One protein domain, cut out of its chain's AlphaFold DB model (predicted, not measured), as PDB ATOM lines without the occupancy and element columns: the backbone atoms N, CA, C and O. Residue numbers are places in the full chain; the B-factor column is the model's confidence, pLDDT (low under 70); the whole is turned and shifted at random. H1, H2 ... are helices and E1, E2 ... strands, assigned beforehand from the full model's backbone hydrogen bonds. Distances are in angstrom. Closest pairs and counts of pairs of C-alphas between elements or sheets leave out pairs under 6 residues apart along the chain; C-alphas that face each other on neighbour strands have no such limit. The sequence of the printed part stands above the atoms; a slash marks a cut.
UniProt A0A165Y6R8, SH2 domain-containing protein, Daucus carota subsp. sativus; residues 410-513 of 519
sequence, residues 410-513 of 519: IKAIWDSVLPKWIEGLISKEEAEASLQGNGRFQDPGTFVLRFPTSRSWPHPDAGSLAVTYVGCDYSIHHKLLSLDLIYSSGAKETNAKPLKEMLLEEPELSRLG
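Overview. This is residues 410 to 513 of the 519 residues of the protein "SH2 domain-containing protein" of Daucus carota subsp. sativus (UniProt A0A165Y6R8). With little regular structure, this is a small three-stranded antiparallel sheet, E1 E2 E3, with H2 over one face and much loop beyond; residues 487 to 495 stick out. The printed part has 104 residues, with 39 in named elements of mixed class, H1 H2 E1 E2 E3 H3 H4. It is compact, radius of gyration of the C-alphas 14.4 A, spanning 48 by 31 by 26 A.

Arrangement. E1, residues 446 to 450, E2, 466 to 470, and E3, 476 to 480, form a meander, each strand the antiparallel neighbour of the one before. Within hydrogen-bond range are N 448 and O 468, 2.8 A, and N 467 and O 479, 2.8 A. H2, residues 428 to 436, is on the sheet at a height of 8.6 A; the C-alphas of Ala 431 and Thr 468 are its closest to E2, 6.7 A. H1, residues 410 to 414, and H4, 499 to 503, only just touch, with 3 pairs of C-alphas within 8 A, the closest Ile 413 and Lys 500, 6.9 A. H3, residues 484 to 488, touches no helix. In H1, H2, H3 and H4 every O i to N i+4 pair is within range.

Along the chain. C-alpha 410 of H1 is at (236.433, 217.637, 203.816), C-alpha 503 of H4 at (229.012, 226.937, 201.620). E1 is 13.8 A long, H2 12.2 A.

Size, cuts and confidence. The printed part has no cut. The links H1 to H2 and E1 to E2 are long. The pLDDT is under 70 at residues 437 to 441 and 482 to 497.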
ATOM      1  N   ILE A 410     235.717 217.353 205.075       88.88
ATOM      2  CA  ILE A 410     236.433 217.637 203.816       88.88
ATOM      3  C   ILE A 410     236.397 216.402 202.930       88.88
ATOM      4  O   ILE A 410     236.112 216.499 201.737       88.88
ATOM      5  N   LYS A 411     236.609 215.228 203.521       90.00
ATOM      6  CA  LYS A 411     236.530 213.942 202.843       90.00
ATOM      7  C   LYS A 411     235.208 213.774 202.107       90.00
ATOM      8  O   LYS A 411     235.205 213.402 200.938       90.00
ATOM      9  N   ALA A 412     234.090 214.118 202.749       88.81
ATOM     10  CA  ALA A 412     232.761 214.025 202.151       88.81
ATOM     11  C   ALA A 412     232.598 214.880 200.879       88.81
ATOM     12  O   ALA A 412     231.942 214.444 199.931       88.81
ATOM     13  N   ILE A 413     233.185 216.083 200.832       90.62
ATOM     14  CA  ILE A 413     233.138 216.943 199.637       90.62
ATOM     15  C   ILE A 413     234.221 216.582 198.607       90.62
ATOM     16  O   ILE A 413     233.986 216.727 197.406       90.62
ATOM     17  N   TRP A 414     235.371 216.057 199.039       92.56
ATOM     18  CA  TRP A 414     236.430 215.553 198.162       92.56
ATOM     19  C   TRP A 414     236.013 214.272 197.424       92.56
ATOM     20  O   TRP A 414     236.216 214.167 196.214       92.56
ATOM     21  N   ASP A 415     235.382 213.326 198.118       90.19
ATOM     22  CA  ASP A 415     234.916 212.051 197.552       90.19
ATOM     23  C   ASP A 415     233.587 212.198 196.779       90.19
ATOM     24  O   ASP A 415     233.105 211.245 196.162       90.19
ATOM     25  N   SER A 416     232.975 213.387 196.788       89.00
ATOM     26  CA  SER A 416     231.707 213.638 196.106       89.00
ATOM     27  C   SER A 416     231.849 213.545 194.583       89.00
ATOM     28  O   SER A 416     232.632 214.267 193.967       89.00
ATOM     29  N   VAL A 417     231.050 212.671 193.963       83.88
ATOM     30  CA  VAL A 417     231.060 212.450 192.508       83.88
ATOM     31  C   VAL A 417     230.149 213.448 191.785       83.88
ATOM     32  O   VAL A 417     230.523 213.994 190.748       83.88
ATOM     33  N   LEU A 418     228.952 213.707 192.326       84.44
ATOM     34  CA  LEU A 418     227.954 214.600 191.733       84.44
ATOM     35  C   LEU A 418     227.179 215.372 192.824       84.44
ATOM     36  O   LEU A 418     226.416 214.752 193.564       84.44
ATOM     37  N   PRO A 419     227.319 216.710 192.903       85.44
ATOM     38  CA  PRO A 419     228.291 217.523 192.171       85.44
ATOM     39  C   PRO A 419     229.712 217.310 192.717       85.44
ATOM     40  O   PRO A 419     229.906 217.195 193.919       85.44
ATOM     41  N   LYS A 420     230.722 217.303 191.842       89.81
ATOM     42  CA  LYS A 420     232.131 217.262 192.253       89.81
ATOM     43  C   LYS A 420     232.547 218.614 192.839       89.81
ATOM     44  O   LYS A 420     232.720 219.548 192.064       89.81
ATOM     45  N   TRP A 421     232.625 218.720 194.170       92.69
ATOM     46  CA  TRP A 421     232.834 219.980 194.912       92.69
ATOM     47  C   TRP A 421     234.265 220.509 194.829       92.69
ATOM     48  O   TRP A 421     234.474 221.695 194.596       92.69
ATOM     49  N   ILE A 422     235.246 219.625 195.005       93.06
ATOM     50  CA  ILE A 422     236.660 219.945 194.812       93.06
ATOM     51  C   ILE A 422     237.089 219.282 193.508       93.06
ATOM     52  O   ILE A 422     237.094 218.056 193.413       93.06
ATOM     53  N   GLU A 423     237.425 220.055 192.478       89.31
ATOM     54  CA  GLU A 423     237.739 219.503 191.149       89.31
ATOM     55  C   GLU A 423     239.082 218.764 191.103       89.31
ATOM     56  O   GLU A 423     239.238 217.800 190.352       89.31
ATOM     57  N   GLY A 424     240.003 219.118 191.990       89.69
ATOM     58  CA  GLY A 424     241.328 218.522 192.104       89.69
ATOM     59  C   GLY A 424     242.235 219.435 192.907       89.69
ATOM     60  O   GLY A 424     241.764 220.328 193.616       89.69
ATOM     61  N   LEU A 425     243.532 219.216 192.770       94.75
ATOM     62  CA  LEU A 425     244.539 220.156 193.226       94.75
ATOM     63  C   LEU A 425     244.691 221.193 192.114       94.75
ATOM     64  O   LEU A 425     245.197 220.866 191.046       94.75
ATOM     65  N   ILE A 426     244.186 222.407 192.331       94.44
ATOM     66  CA  ILE A 426     244.197 223.490 191.338       94.44
ATOM     67  C   ILE A 426     244.935 224.709 191.887       94.44
ATOM     68  O   ILE A 426     244.829 225.038 193.071       94.44
ATOM     69  N   SER A 427     245.658 225.384 191.005       93.50
ATOM     70  CA  SER A 427     246.315 226.662 191.269       93.50
ATOM     71  C   SER A 427     245.314 227.823 191.334       93.50
ATOM     72  O   SER A 427     244.132 227.688 190.990       93.50
ATOM     73  N   LYS A 428     245.783 228.984 191.802       93.25
ATOM     74  CA  LYS A 428     244.989 230.219 191.800       93.25
ATOM     75  C   LYS A 428     244.657 230.633 190.368       93.25
ATOM     76  O   LYS A 428     243.508 230.942 190.077       93.25
ATOM     77  N   GLU A 429     245.631 230.533 189.477       92.25
ATOM     78  CA  GLU A 429     245.543 230.940 188.080       92.25
ATOM     79  C   GLU A 429     244.538 230.063 187.320       92.25
ATOM     80  O   GLU A 429     243.708 230.571 186.570       92.25
ATOM     81  N   GLU A 430     244.541 228.745 187.562       92.38
ATOM     82  CA  GLU A 430     243.528 227.833 187.006       92.38
ATOM     83  C   GLU A 430     242.115 228.169 187.505       92.38
ATOM     84  O   GLU A 430     241.152 228.126 186.733       92.38
ATOM     85  N   ALA A 431     241.979 228.501 188.793       92.50
ATOM     86  CA  ALA A 431     240.701 228.891 189.373       92.50
ATOM     87  C   ALA A 431     240.191 230.201 188.756       92.50
ATOM     88  O   ALA A 431     239.045 230.255 188.309       92.50
ATOM     89  N   GLU A 432     241.040 231.224 188.659       92.31
ATOM     90  CA  GLU A 432     240.688 232.505 188.045       92.31
ATOM     91  C   GLU A 432     240.301 232.345 186.577       92.31
ATOM     92  O   GLU A 432     239.208 232.754 186.183       92.31
ATOM     93  N   ALA A 433     241.132 231.667 185.781       90.56
ATOM     94  CA  ALA A 433     240.865 231.432 184.365       90.56
ATOM     95  C   ALA A 433     239.518 230.720 184.141       90.56
ATOM     96  O   ALA A 433     238.781 231.037 183.205       90.56
ATOM     97  N   SER A 434     239.148 229.792 185.031       89.62
ATOM     98  CA  SER A 434     237.861 229.092 184.950       89.62
ATOM     99  C   SER A 434     236.645 229.997 185.199       89.62
ATOM    100  O   SER A 434     235.578 229.781 184.611       89.62
ATOM    101  N   LEU A 435     236.803 231.028 186.037       90.25
ATOM    102  CA  LEU A 435     235.743 231.963 186.421       90.25
ATOM    103  C   LEU A 435     235.669 233.200 185.515       90.25
ATOM    104  O   LEU A 435     234.600 233.795 185.386       90.25
ATOM    105  N   GLN A 436     236.763 233.565 184.844       85.12
ATOM    106  CA  GLN A 436     236.788 234.666 183.870       85.12
ATOM    107  C   GLN A 436     236.060 234.324 182.560       85.12
ATOM    108  O   GLN A 436     235.613 235.231 181.859       85.12
ATOM    109  N   GLY A 437     235.893 233.033 182.244       66.00
ATOM    110  CA  GLY A 437     235.219 232.557 181.032       66.00
ATOM    111  C   GLY A 437     235.911 232.986 179.726       66.00
ATOM    112  O   GLY A 437     236.869 233.752 179.718       66.00
ATOM    113  N   ASN A 438     235.427 232.500 178.575       62.41
ATOM    114  CA  ASN A 438     235.969 232.862 177.251       62.41
ATOM    115  C   ASN A 438     235.557 234.299 176.848       62.41
ATOM    116  O   ASN A 438     234.819 234.488 175.882       62.41
ATOM    117  N   GLY A 439     235.979 235.310 177.615       60.78
ATOM    118  CA  GLY A 439     235.693 236.730 177.372       60.78
ATOM    119  C   GLY A 439     234.406 237.270 178.015       60.78
ATOM    120  O   GLY A 439     234.028 238.408 177.742       60.78
ATOM    121  N   ARG A 440     233.728 236.484 178.863       64.06
ATOM    122  CA  ARG A 440     232.646 236.934 179.757       64.06
ATOM    123  C   ARG A 440     232.809 236.258 181.113       64.06
ATOM    124  O   ARG A 440     232.805 235.027 181.154       64.06
ATOM    125  N   PHE A 441     232.883 237.063 182.174       66.75
ATOM    126  CA  PHE A 441     232.856 236.586 183.556       66.75
ATOM    127  C   PHE A 441     231.667 235.647 183.775       66.75
ATOM    128  O   PHE A 441     230.583 235.868 183.222       66.75
ATOM    129  N   GLN A 442     231.880 234.595 184.566       81.69
ATOM    130  CA  GLN A 442     230.782 233.778 185.074       81.69
ATOM    131  C   GLN A 442     229.811 234.646 185.886       81.69
ATOM    132  O   GLN A 442     230.167 235.725 186.359       81.69
ATOM    133  N   ASP A 443     228.576 234.178 186.054       85.88
ATOM    134  CA  ASP A 443     227.588 234.917 186.839       85.88
ATOM    135  C   ASP A 443     228.060 235.086 188.299       85.88
ATOM    136  O   ASP A 443     228.654 234.148 188.855       85.88
ATOM    137  N   PRO A 444     227.745 236.219 188.953       88.88
ATOM    138  CA  PRO A 444     227.994 236.410 190.373       88.88
ATOM    139  C   PRO A 444     227.501 235.243 191.231       88.88
ATOM    140  O   PRO A 444     226.433 234.660 191.013       88.88
ATOM    141  N   GLY A 445     228.324 234.896 192.211       85.00
ATOM    142  CA  GLY A 445     228.168 233.745 193.084       85.00
ATOM    143  C   GLY A 445     228.588 232.402 192.497       85.00
ATOM    144  O   GLY A 445     228.363 231.371 193.131       85.00
ATOM    145  N   THR A 446     229.224 232.391 191.323       92.88
ATOM    146  CA  THR A 446     229.952 231.211 190.834       92.88
ATOM    147  C   THR A 446     231.259 231.046 191.594       92.88
ATOM    148  O   THR A 446     232.047 231.986 191.635       92.88
ATOM    149  N   PHE A 447     231.517 229.858 192.149       93.69
ATOM    150  CA  PHE A 447     232.700 229.616 192.979       93.69
ATOM    151  C   PHE A 447     233.363 228.256 192.765       93.69
ATOM    152  O   PHE A 447     232.722 227.286 192.372       93.69
ATOM    153  N   VAL A 448     234.653 228.165 193.078       94.88
ATOM    154  CA  VAL A 448     235.441 226.927 193.086       94.88
ATOM    155  C   VAL A 448     236.219 226.796 194.392       94.88
ATOM    156  O   VAL A 448     236.605 227.793 195.004       94.88
ATOM    157  N   LEU A 449     236.450 225.555 194.816       95.25
ATOM    158  CA  LEU A 449     237.239 225.223 196.001       95.25
ATOM    159  C   LEU A 449     238.659 224.821 195.600       95.25
ATOM    160  O   LEU A 449     238.835 224.040 194.663       95.25
ATOM    161  N   ARG A 450     239.662 225.320 196.327       94.88
ATOM    162  CA  ARG A 450     241.079 225.002 196.099       94.88
ATOM    163  C   ARG A 450     241.893 225.000 197.386       94.88
ATOM    164  O   ARG A 450     241.563 225.711 198.327       94.88
ATOM    165  N   PHE A 451     243.000 224.267 197.389       95.19
ATOM    166  CA  PHE A 451     244.038 224.392 198.412       95.19
ATOM    167  C   PHE A 451     245.069 225.432 197.941       95.19
ATOM    168  O   PHE A 451     245.607 225.273 196.844       95.19
ATOM    169  N   PRO A 452     245.339 226.519 198.687       94.31
ATOM    170  CA  PRO A 452     246.306 227.531 198.267       94.31
ATOM    171  C   PRO A 452     247.728 226.972 198.141       94.31
ATOM    172  O   PRO A 452     248.281 226.437 199.099       94.31
ATOM    173  N   THR A 453     248.350 227.140 196.974       94.31
ATOM    174  CA  THR A 453     249.733 226.709 196.695       94.31
ATOM    175  C   THR A 453     250.775 227.522 197.466       94.31
ATOM    176  O   THR A 453     251.823 226.998 197.833       94.31
ATOM    177  N   SER A 454     250.454 228.769 197.813       88.75
ATOM    178  CA  SER A 454     251.304 229.678 198.594       88.75
ATOM    179  C   SER A 454     251.343 229.372 200.102       88.75
ATOM    180  O   SER A 454     251.948 230.121 200.869       88.75
ATOM    181  N   ARG A 455     250.689 228.297 200.566       90.62
ATOM    182  CA  ARG A 455     250.581 227.928 201.990       90.62
ATOM    183  C   ARG A 455     251.158 226.533 202.223       90.62
ATOM    184  O   ARG A 455     250.466 225.529 202.093       90.62
ATOM    185  N   SER A 456     252.439 226.485 202.574       93.31
ATOM    186  CA  SER A 456     253.170 225.246 202.879       93.31
ATOM    187  C   SER A 456     253.592 225.209 204.342       93.31
ATOM    188  O   SER A 456     253.793 226.257 204.958       93.31
ATOM    189  N   TRP A 457     253.751 224.015 204.909       95.31
ATOM    190  CA  TRP A 457     254.242 223.853 206.276       95.31
ATOM    191  C   TRP A 457     255.584 224.596 206.470       95.31
ATOM    192  O   TRP A 457     256.465 224.480 205.613       95.31
ATOM    193  N   PRO A 458     255.769 225.361 207.568       92.56
ATOM    194  CA  PRO A 458     254.948 225.421 208.786       92.56
ATOM    195  C   PRO A 458     253.969 226.609 208.837       92.56
ATOM    196  O   PRO A 458     253.635 227.087 209.924       92.56
ATOM    197  N   HIS A 459     253.540 227.142 207.689       90.75
ATOM    198  CA  HIS A 459     252.547 228.214 207.659       90.75
ATOM    199  C   HIS A 459     251.269 227.781 208.408       90.75
ATOM    200  O   HIS A 459     250.812 226.664 208.163       90.75
ATOM    201  N   PRO A 460     250.669 228.620 209.282       84.75
ATOM    202  CA  PRO A 460     249.455 228.266 210.032       84.75
ATOM    203  C   PRO A 460     248.344 227.710 209.129       84.75
ATOM    204  O   PRO A 460     247.782 226.657 209.420       84.75
ATOM    205  N   ASP A 461     248.127 228.358 207.986       86.81
ATOM    206  CA  ASP A 461     247.114 227.972 206.991       86.81
ATOM    207  C   ASP A 461     247.540 226.864 206.003       86.81
ATOM    208  O   ASP A 461     246.908 226.683 204.959       86.81
ATOM    209  N   ALA A 462     248.643 226.150 206.244       91.06
ATOM    210  CA  ALA A 462     249.043 225.066 205.350       91.06
ATOM    211  C   ALA A 462     247.990 223.946 205.367       91.06
ATOM    212  O   ALA A 462     247.618 223.439 206.426       91.06
ATOM    213  N   GLY A 463     247.516 223.553 204.182       91.31
ATOM    214  CA  GLY A 463     246.427 222.585 204.037       91.31
ATOM    215  C   GLY A 463     245.022 223.166 204.229       91.31
ATOM    216  O   GLY A 463     244.059 222.404 204.154       91.31
ATOM    217  N   SER A 464     244.876 224.477 204.446       89.06
ATOM    218  CA  SER A 464     243.567 225.133 204.514       89.06
ATOM    219  C   SER A 464     242.867 225.155 203.154       89.06
ATOM    220  O   SER A 464     243.501 225.160 202.097       89.06
ATOM    221  N   LEU A 465     241.535 225.183 203.178       90.88
ATOM    222  CA  LEU A 465     240.706 225.255 201.976       90.88
ATOM    223  C   LEU A 465     240.349 226.716 201.682       90.88
ATOM    224  O   LEU A 465     240.032 227.472 202.594       90.88
ATOM    225  N   ALA A 466     240.380 227.120 200.419       92.00
ATOM    226  CA  ALA A 466     239.974 228.446 199.974       92.00
ATOM    227  C   ALA A 466     238.842 228.361 198.949       92.00
ATOM    228  O   ALA A 466     238.797 227.455 198.114       92.00
ATOM    229  N   VAL A 467     237.956 229.350 198.994       93.25
ATOM    230  CA  VAL A 467     236.939 229.606 197.977       93.25
ATOM    231  C   VAL A 467     237.457 230.701 197.057       93.25
ATOM    232  O   VAL A 467     237.937 231.737 197.509       93.25
ATOM    233  N   THR A 468     237.374 230.476 195.754       93.38
ATOM    234  CA  THR A 468     237.582 231.508 194.734       93.38
ATOM    235  C   THR A 468     236.264 231.708 194.001       93.38
ATOM    236  O   THR A 468     235.695 230.724 193.535       93.38
ATOM    237  N   TYR A 469     235.741 232.931 193.952       91.69
ATOM    238  CA  TYR A 469     234.378 233.195 193.478       91.69
ATOM    239  C   TYR A 469     234.246 234.513 192.724       91.69
ATOM    240  O   TYR A 469     235.086 235.400 192.848       91.69
ATOM    241  N   VAL A 470     233.177 234.628 191.935       89.12
ATOM    242  CA  VAL A 470     232.795 235.872 191.260       89.12
ATOM    243  C   VAL A 470     231.888 236.685 192.176       89.12
ATOM    244  O   VAL A 470     230.790 236.238 192.515       89.12
ATOM    245  N   GLY A 471     232.337 237.876 192.559       84.19
ATOM    246  CA  GLY A 471     231.576 238.804 193.388       84.19
ATOM    247  C   GLY A 471     230.416 239.461 192.640       84.19
ATOM    248  O   GLY A 471     230.280 239.365 191.418       84.19
ATOM    249  N   CYS A 472     229.561 240.173 193.376       82.75
ATOM    250  CA  CYS A 472     228.477 240.975 192.792       82.75
ATOM    251  C   CYS A 472     228.988 242.150 191.939       82.75
ATOM    252  O   CYS A 472     228.261 242.666 191.090       82.75
ATOM    253  N   ASP A 473     230.246 242.529 192.138       81.38
ATOM    254  CA  ASP A 473     231.009 243.494 191.355       81.38
ATOM    255  C   ASP A 473     231.646 242.884 190.092       81.38
ATOM    256  O   ASP A 473     232.337 243.591 189.361       81.38
ATOM    257  N   TYR A 474     231.400 241.595 189.818       81.88
ATOM    258  CA  TYR A 474     232.004 240.818 188.730       81.88
ATOM    259  C   TYR A 474     233.533 240.688 188.811       81.88
ATOM    260  O   TYR A 474     234.162 240.262 187.840       81.88
ATOM    261  N   SER A 475     234.142 241.020 189.951       84.56
ATOM    262  CA  SER A 475     235.558 240.753 190.192       84.56
ATOM    263  C   SER A 475     235.741 239.390 190.865       84.56
ATOM    264  O   SER A 475     234.790 238.794 191.384       84.56
ATOM    265  N   ILE A 476     236.954 238.845 190.774       88.00
ATOM    266  CA  ILE A 476     237.272 237.559 191.386       88.00
ATOM    267  C   ILE A 476     237.823 237.809 192.776       88.00
ATOM    268  O   ILE A 476     238.794 238.541 192.953       88.00
ATOM    269  N   HIS A 477     237.215 237.134 193.739       87.06
ATOM    270  CA  HIS A 477     237.599 237.184 195.134       87.06
ATOM    271  C   HIS A 477     238.155 235.832 195.559       87.06
ATOM    272  O   HIS A 477     237.715 234.776 195.091       87.06
ATOM    273  N   HIS A 478     239.115 235.863 196.477       88.38
ATOM    274  CA  HIS A 478     239.668 234.675 197.111       88.38
ATOM    275  C   HIS A 478     239.502 234.802 198.609       88.38
ATOM    276  O   HIS A 478     239.865 235.819 199.192       88.38
ATOM    277  N   LYS A 479     239.000 233.743 199.229       83.25
ATOM    278  CA  LYS A 479     238.721 233.717 200.654       83.25
ATOM    279  C   LYS A 479     239.184 232.404 201.246       83.25
ATOM    280  O   LYS A 479     238.805 231.334 200.766       83.25
ATOM    281  N   LEU A 480     239.995 232.485 202.291       84.00
ATOM    282  CA  LEU A 480     240.354 231.318 203.078       84.00
ATOM    283  C   LEU A 480     239.159 230.899 203.941       84.00
ATOM    284  O   LEU A 480     238.495 231.741 204.540       84.00
ATOM    285  N   LEU A 481     238.872 229.604 204.002       81.38
ATOM    286  CA  LEU A 481     237.852 229.072 204.892       81.38
ATOM    287  C   LEU A 481     238.456 228.879 206.281       81.38
ATOM    288  O   LEU A 481     239.390 228.094 206.450       81.38
ATOM    289  N   SER A 482     237.894 229.569 207.273       68.62
ATOM    290  CA  SER A 482     238.180 229.283 208.677       68.62
ATOM    291  C   SER A 482     237.488 227.982 209.071       68.62
ATOM    292  O   SER A 482     236.261 227.883 209.072       68.62
ATOM    293  N   LEU A 483     238.285 226.958 209.369       64.75
ATOM    294  CA  LEU A 483     237.801 225.647 209.811       64.75
ATOM    295  C   LEU A 483     237.940 225.473 211.338       64.75
ATOM    296  O   LEU A 483     237.627 224.410 211.871       64.75
ATOM    297  N   ASP A 484     238.382 226.513 212.053       54.84
ATOM    298  CA  ASP A 484     238.735 226.470 213.480       54.84
ATOM    299  C   ASP A 484     237.553 226.153 214.409       54.84
ATOM    300  O   ASP A 484     237.734 225.455 215.411       54.84
ATOM    301  N   LEU A 485     236.329 226.571 214.060       49.12
ATOM    302  CA  LEU A 485     235.116 226.161 214.788       49.12
ATOM    303  C   LEU A 485     234.907 224.640 214.751       49.12
ATOM    304  O   LEU A 485     234.354 224.069 215.686       49.12
ATOM    305  N   ILE A 486     235.392 223.984 213.699       50.44
ATOM    306  CA  ILE A 486     235.169 222.563 213.441       50.44
ATOM    307  C   ILE A 486     236.278 221.705 214.075       50.44
ATOM    308  O   ILE A 486     236.027 220.600 214.551       50.44
ATOM    309  N   TYR A 487     237.501 222.238 214.172       46.81
ATOM    310  CA  TYR A 487     238.607 221.597 214.897       46.81
ATOM    311  C   TYR A 487     238.486 221.702 216.428       46.81
ATOM    312  O   TYR A 487     239.041 220.869 217.148       46.81
ATOM    313  N   SER A 488     237.779 222.720 216.929       40.78
ATOM    314  CA  SER A 488     237.639 222.997 218.368       40.78
ATOM    315  C   SER A 488     236.571 222.137 219.052       40.78
ATOM    316  O   SER A 488     236.640 221.918 220.265       40.78
ATOM    317  N   SER A 489     235.605 221.595 218.301       36.50
ATOM    318  CA  SER A 489     234.626 220.657 218.842       36.50
ATOM    319  C   SER A 489     235.239 219.258 218.922       36.50
ATOM    320  O   SER A 489     234.981 218.385 218.099       36.50
ATOM    321  N   GLY A 490     235.994 218.983 219.988       39.62
ATOM    322  CA  GLY A 490     236.309 217.612 220.425       39.62
ATOM    323  C   GLY A 490     235.068 216.777 220.803       39.62
ATOM    324  O   GLY A 490     235.186 215.704 221.395       39.62
ATOM    325  N   ALA A 491     233.870 217.269 220.492       31.97
ATOM    326  CA  ALA A 491     232.607 216.607 220.687       31.97
ATOM    327  C   ALA A 491     232.165 215.974 219.368       31.97
ATOM    328  O   ALA A 491     232.105 216.615 218.323       31.97
ATOM    329  N   LYS A 492     231.794 214.701 219.462       38.75
ATOM    330  CA  LYS A 492     230.927 213.989 218.524       38.75
ATOM    331  C   LYS A 492     229.557 214.682 218.458       38.75
ATOM    332  O   LYS A 492     228.560 214.112 218.897       38.75
ATOM    333  N   GLU A 493     229.493 215.926 217.998       42.62
ATOM    334  CA  GLU A 493     228.225 216.605 217.778       42.62
ATOM    335  C   GLU A 493     227.611 216.051 216.502       42.62
ATOM    336  O   GLU A 493     227.893 216.461 215.381       42.62
ATOM    337  N   THR A 494     226.728 215.080 216.705       44.34
ATOM    338  CA  THR A 494     225.924 214.382 215.699       44.34
ATOM    339  C   THR A 494     224.984 215.290 214.887       44.34
ATOM    340  O   THR A 494     224.173 214.774 214.129       44.34
ATOM    341  N   ASN A 495     225.086 216.619 215.029       48.06
ATOM    342  CA  ASN A 495     224.239 217.624 214.381       48.06
ATOM    343  C   ASN A 495     225.029 218.724 213.642       48.06
ATOM    344  O   ASN A 495     224.419 219.701 213.206       48.06
ATOM    345  N   ALA A 496     226.356 218.602 213.488       57.50
ATOM    346  CA  ALA A 496     227.124 219.567 212.703       57.50
ATOM    347  C   ALA A 496     226.660 219.549 211.235       57.50
ATOM    348  O   ALA A 496     226.603 218.499 210.587       57.50
ATOM    349  N   LYS A 497     226.298 220.725 210.719       68.50
ATOM    350  CA  LYS A 497     225.808 220.885 209.350       68.50
ATOM    351  C   LYS A 497     226.910 220.489 208.349       68.50
ATOM    352  O   LYS A 497     228.063 220.863 208.548       68.50
ATOM    353  N   PRO A 498     226.610 219.753 207.264       79.94
ATOM    354  CA  PRO A 498     227.617 219.422 206.258       79.94
ATOM    355  C   PRO A 498     228.229 220.675 205.614       79.94
ATOM    356  O   PRO A 498     227.496 221.574 205.203       79.94
ATOM    357  N   LEU A 499     229.553 220.690 205.407       83.38
ATOM    358  CA  LEU A 499     230.283 221.827 204.815       83.38
ATOM    359  C   LEU A 499     229.671 222.323 203.494       83.38
ATOM    360  O   LEU A 499     229.580 223.521 203.254       83.38
ATOM    361  N   LYS A 500     229.186 221.408 202.651       85.81
ATOM    362  CA  LYS A 500     228.484 221.747 201.402       85.81
ATOM    363  C   LYS A 500     227.256 222.646 201.610       85.81
ATOM    364  O   LYS A 500     226.969 223.487 200.770       85.81
ATOM    365  N   GLU A 501     226.516 222.451 202.697       84.00
ATOM    366  CA  GLU A 501     225.312 223.227 202.991       84.00
ATOM    367  C   GLU A 501     225.666 224.562 203.635       84.00
ATOM    368  O   GLU A 501     224.928 225.521 203.454       84.00
ATOM    369  N   MET A 502     226.784 224.623 204.360       82.19
ATOM    370  CA  MET A 502     227.330 225.864 204.910       82.19
ATOM    371  C   MET A 502     227.856 226.766 203.789       82.19
ATOM    372  O   MET A 502     227.563 227.952 203.761       82.19
ATOM    373  N   LEU A 503     228.551 226.196 202.798       85.56
ATOM    374  CA  LEU A 503     229.012 226.937 201.620       85.56
ATOM    375  C   LEU A 503     227.857 227.572 200.837       85.56
ATOM    376  O   LEU A 503     228.021 228.665 200.319       85.56
ATOM    377  N   LEU A 504     226.702 226.906 200.745       85.25
ATOM    378  CA  LEU A 504     225.529 227.423 200.026       85.25
ATOM    379  C   LEU A 504     224.665 228.386 200.854       85.25
ATOM    380  O   LEU A 504     223.713 228.952 200.321       85.25
ATOM    381  N   GLU A 505     224.947 228.545 202.148       80.62
ATOM    382  CA  GLU A 505     224.323 229.582 202.979       80.62
ATOM    383  C   GLU A 505     225.000 230.941 202.831       80.62
ATOM    384  O   GLU A 505     224.384 231.964 203.135       80.62
ATOM    385  N   GLU A 506     226.243 230.961 202.351       77.19
ATOM    386  CA  GLU A 506     226.952 232.205 202.110       77.19
ATOM    387  C   GLU A 506     226.261 232.993 200.993       77.19
ATOM    388  O   GLU A 506     226.109 232.487 199.877       77.19
ATOM    389  N   PRO A 507     225.891 234.261 201.237       73.00
ATOM    390  CA  PRO A 507     225.148 235.058 200.263       73.00
ATOM    391  C   PRO A 507     225.936 235.282 198.966       73.00
ATOM    392  O   PRO A 507     225.352 235.510 197.907       73.00
ATOM    393  N   GLU A 508     227.264 235.206 199.047       79.81
ATOM    394  CA  GLU A 508     228.169 235.377 197.919       79.81
ATOM    395  C   GLU A 508     228.390 234.091 197.119       79.81
ATOM    396  O   GLU A 508     229.002 234.158 196.061       79.81
ATOM    397  N   LEU A 509     227.914 232.928 197.580       86.75
ATOM    398  CA  LEU A 509     228.174 231.629 196.958       86.75
ATOM    399  C   LEU A 509     226.852 230.958 196.576       86.75
ATOM    400  O   LEU A 509     226.149 230.384 197.399       86.75
ATOM    401  N   SER A 510     226.507 231.001 195.291       85.94
ATOM    402  CA  SER A 510     225.221 230.489 194.801       85.94
ATOM    403  C   SER A 510     225.354 229.245 193.932       85.94
ATOM    404  O   SER A 510     224.443 228.415 193.888       85.94
ATOM    405  N   ARG A 511     226.477 229.090 193.219       90.69
ATOM    406  CA  ARG A 511     226.663 227.990 192.273       90.69
ATOM    407  C   ARG A 511     228.105 227.521 192.182       90.69
ATOM    408  O   ARG A 511     229.045 228.309 192.136       90.69
ATOM    409  N   LEU A 512     228.267 226.213 192.053       91.88
ATOM    410  CA  LEU A 512     229.575 225.611 191.870       91.88
ATOM    411  C   LEU A 512     230.061 225.791 190.421       91.88
ATOM    412  O   LEU A 512     229.398 225.372 189.468       91.88
ATOM    413  N   GLY A 513     231.232 226.400 190.271       89.81
ATOM    414  CA  GLY A 513     231.978 226.526 189.027       89.81
ATOM    415  C   GLY A 513     232.638 225.212 188.605       89.81
ATOM    416  O   GLY A 513     232.701 224.240 189.357       89.81
TER     417      GLY A 513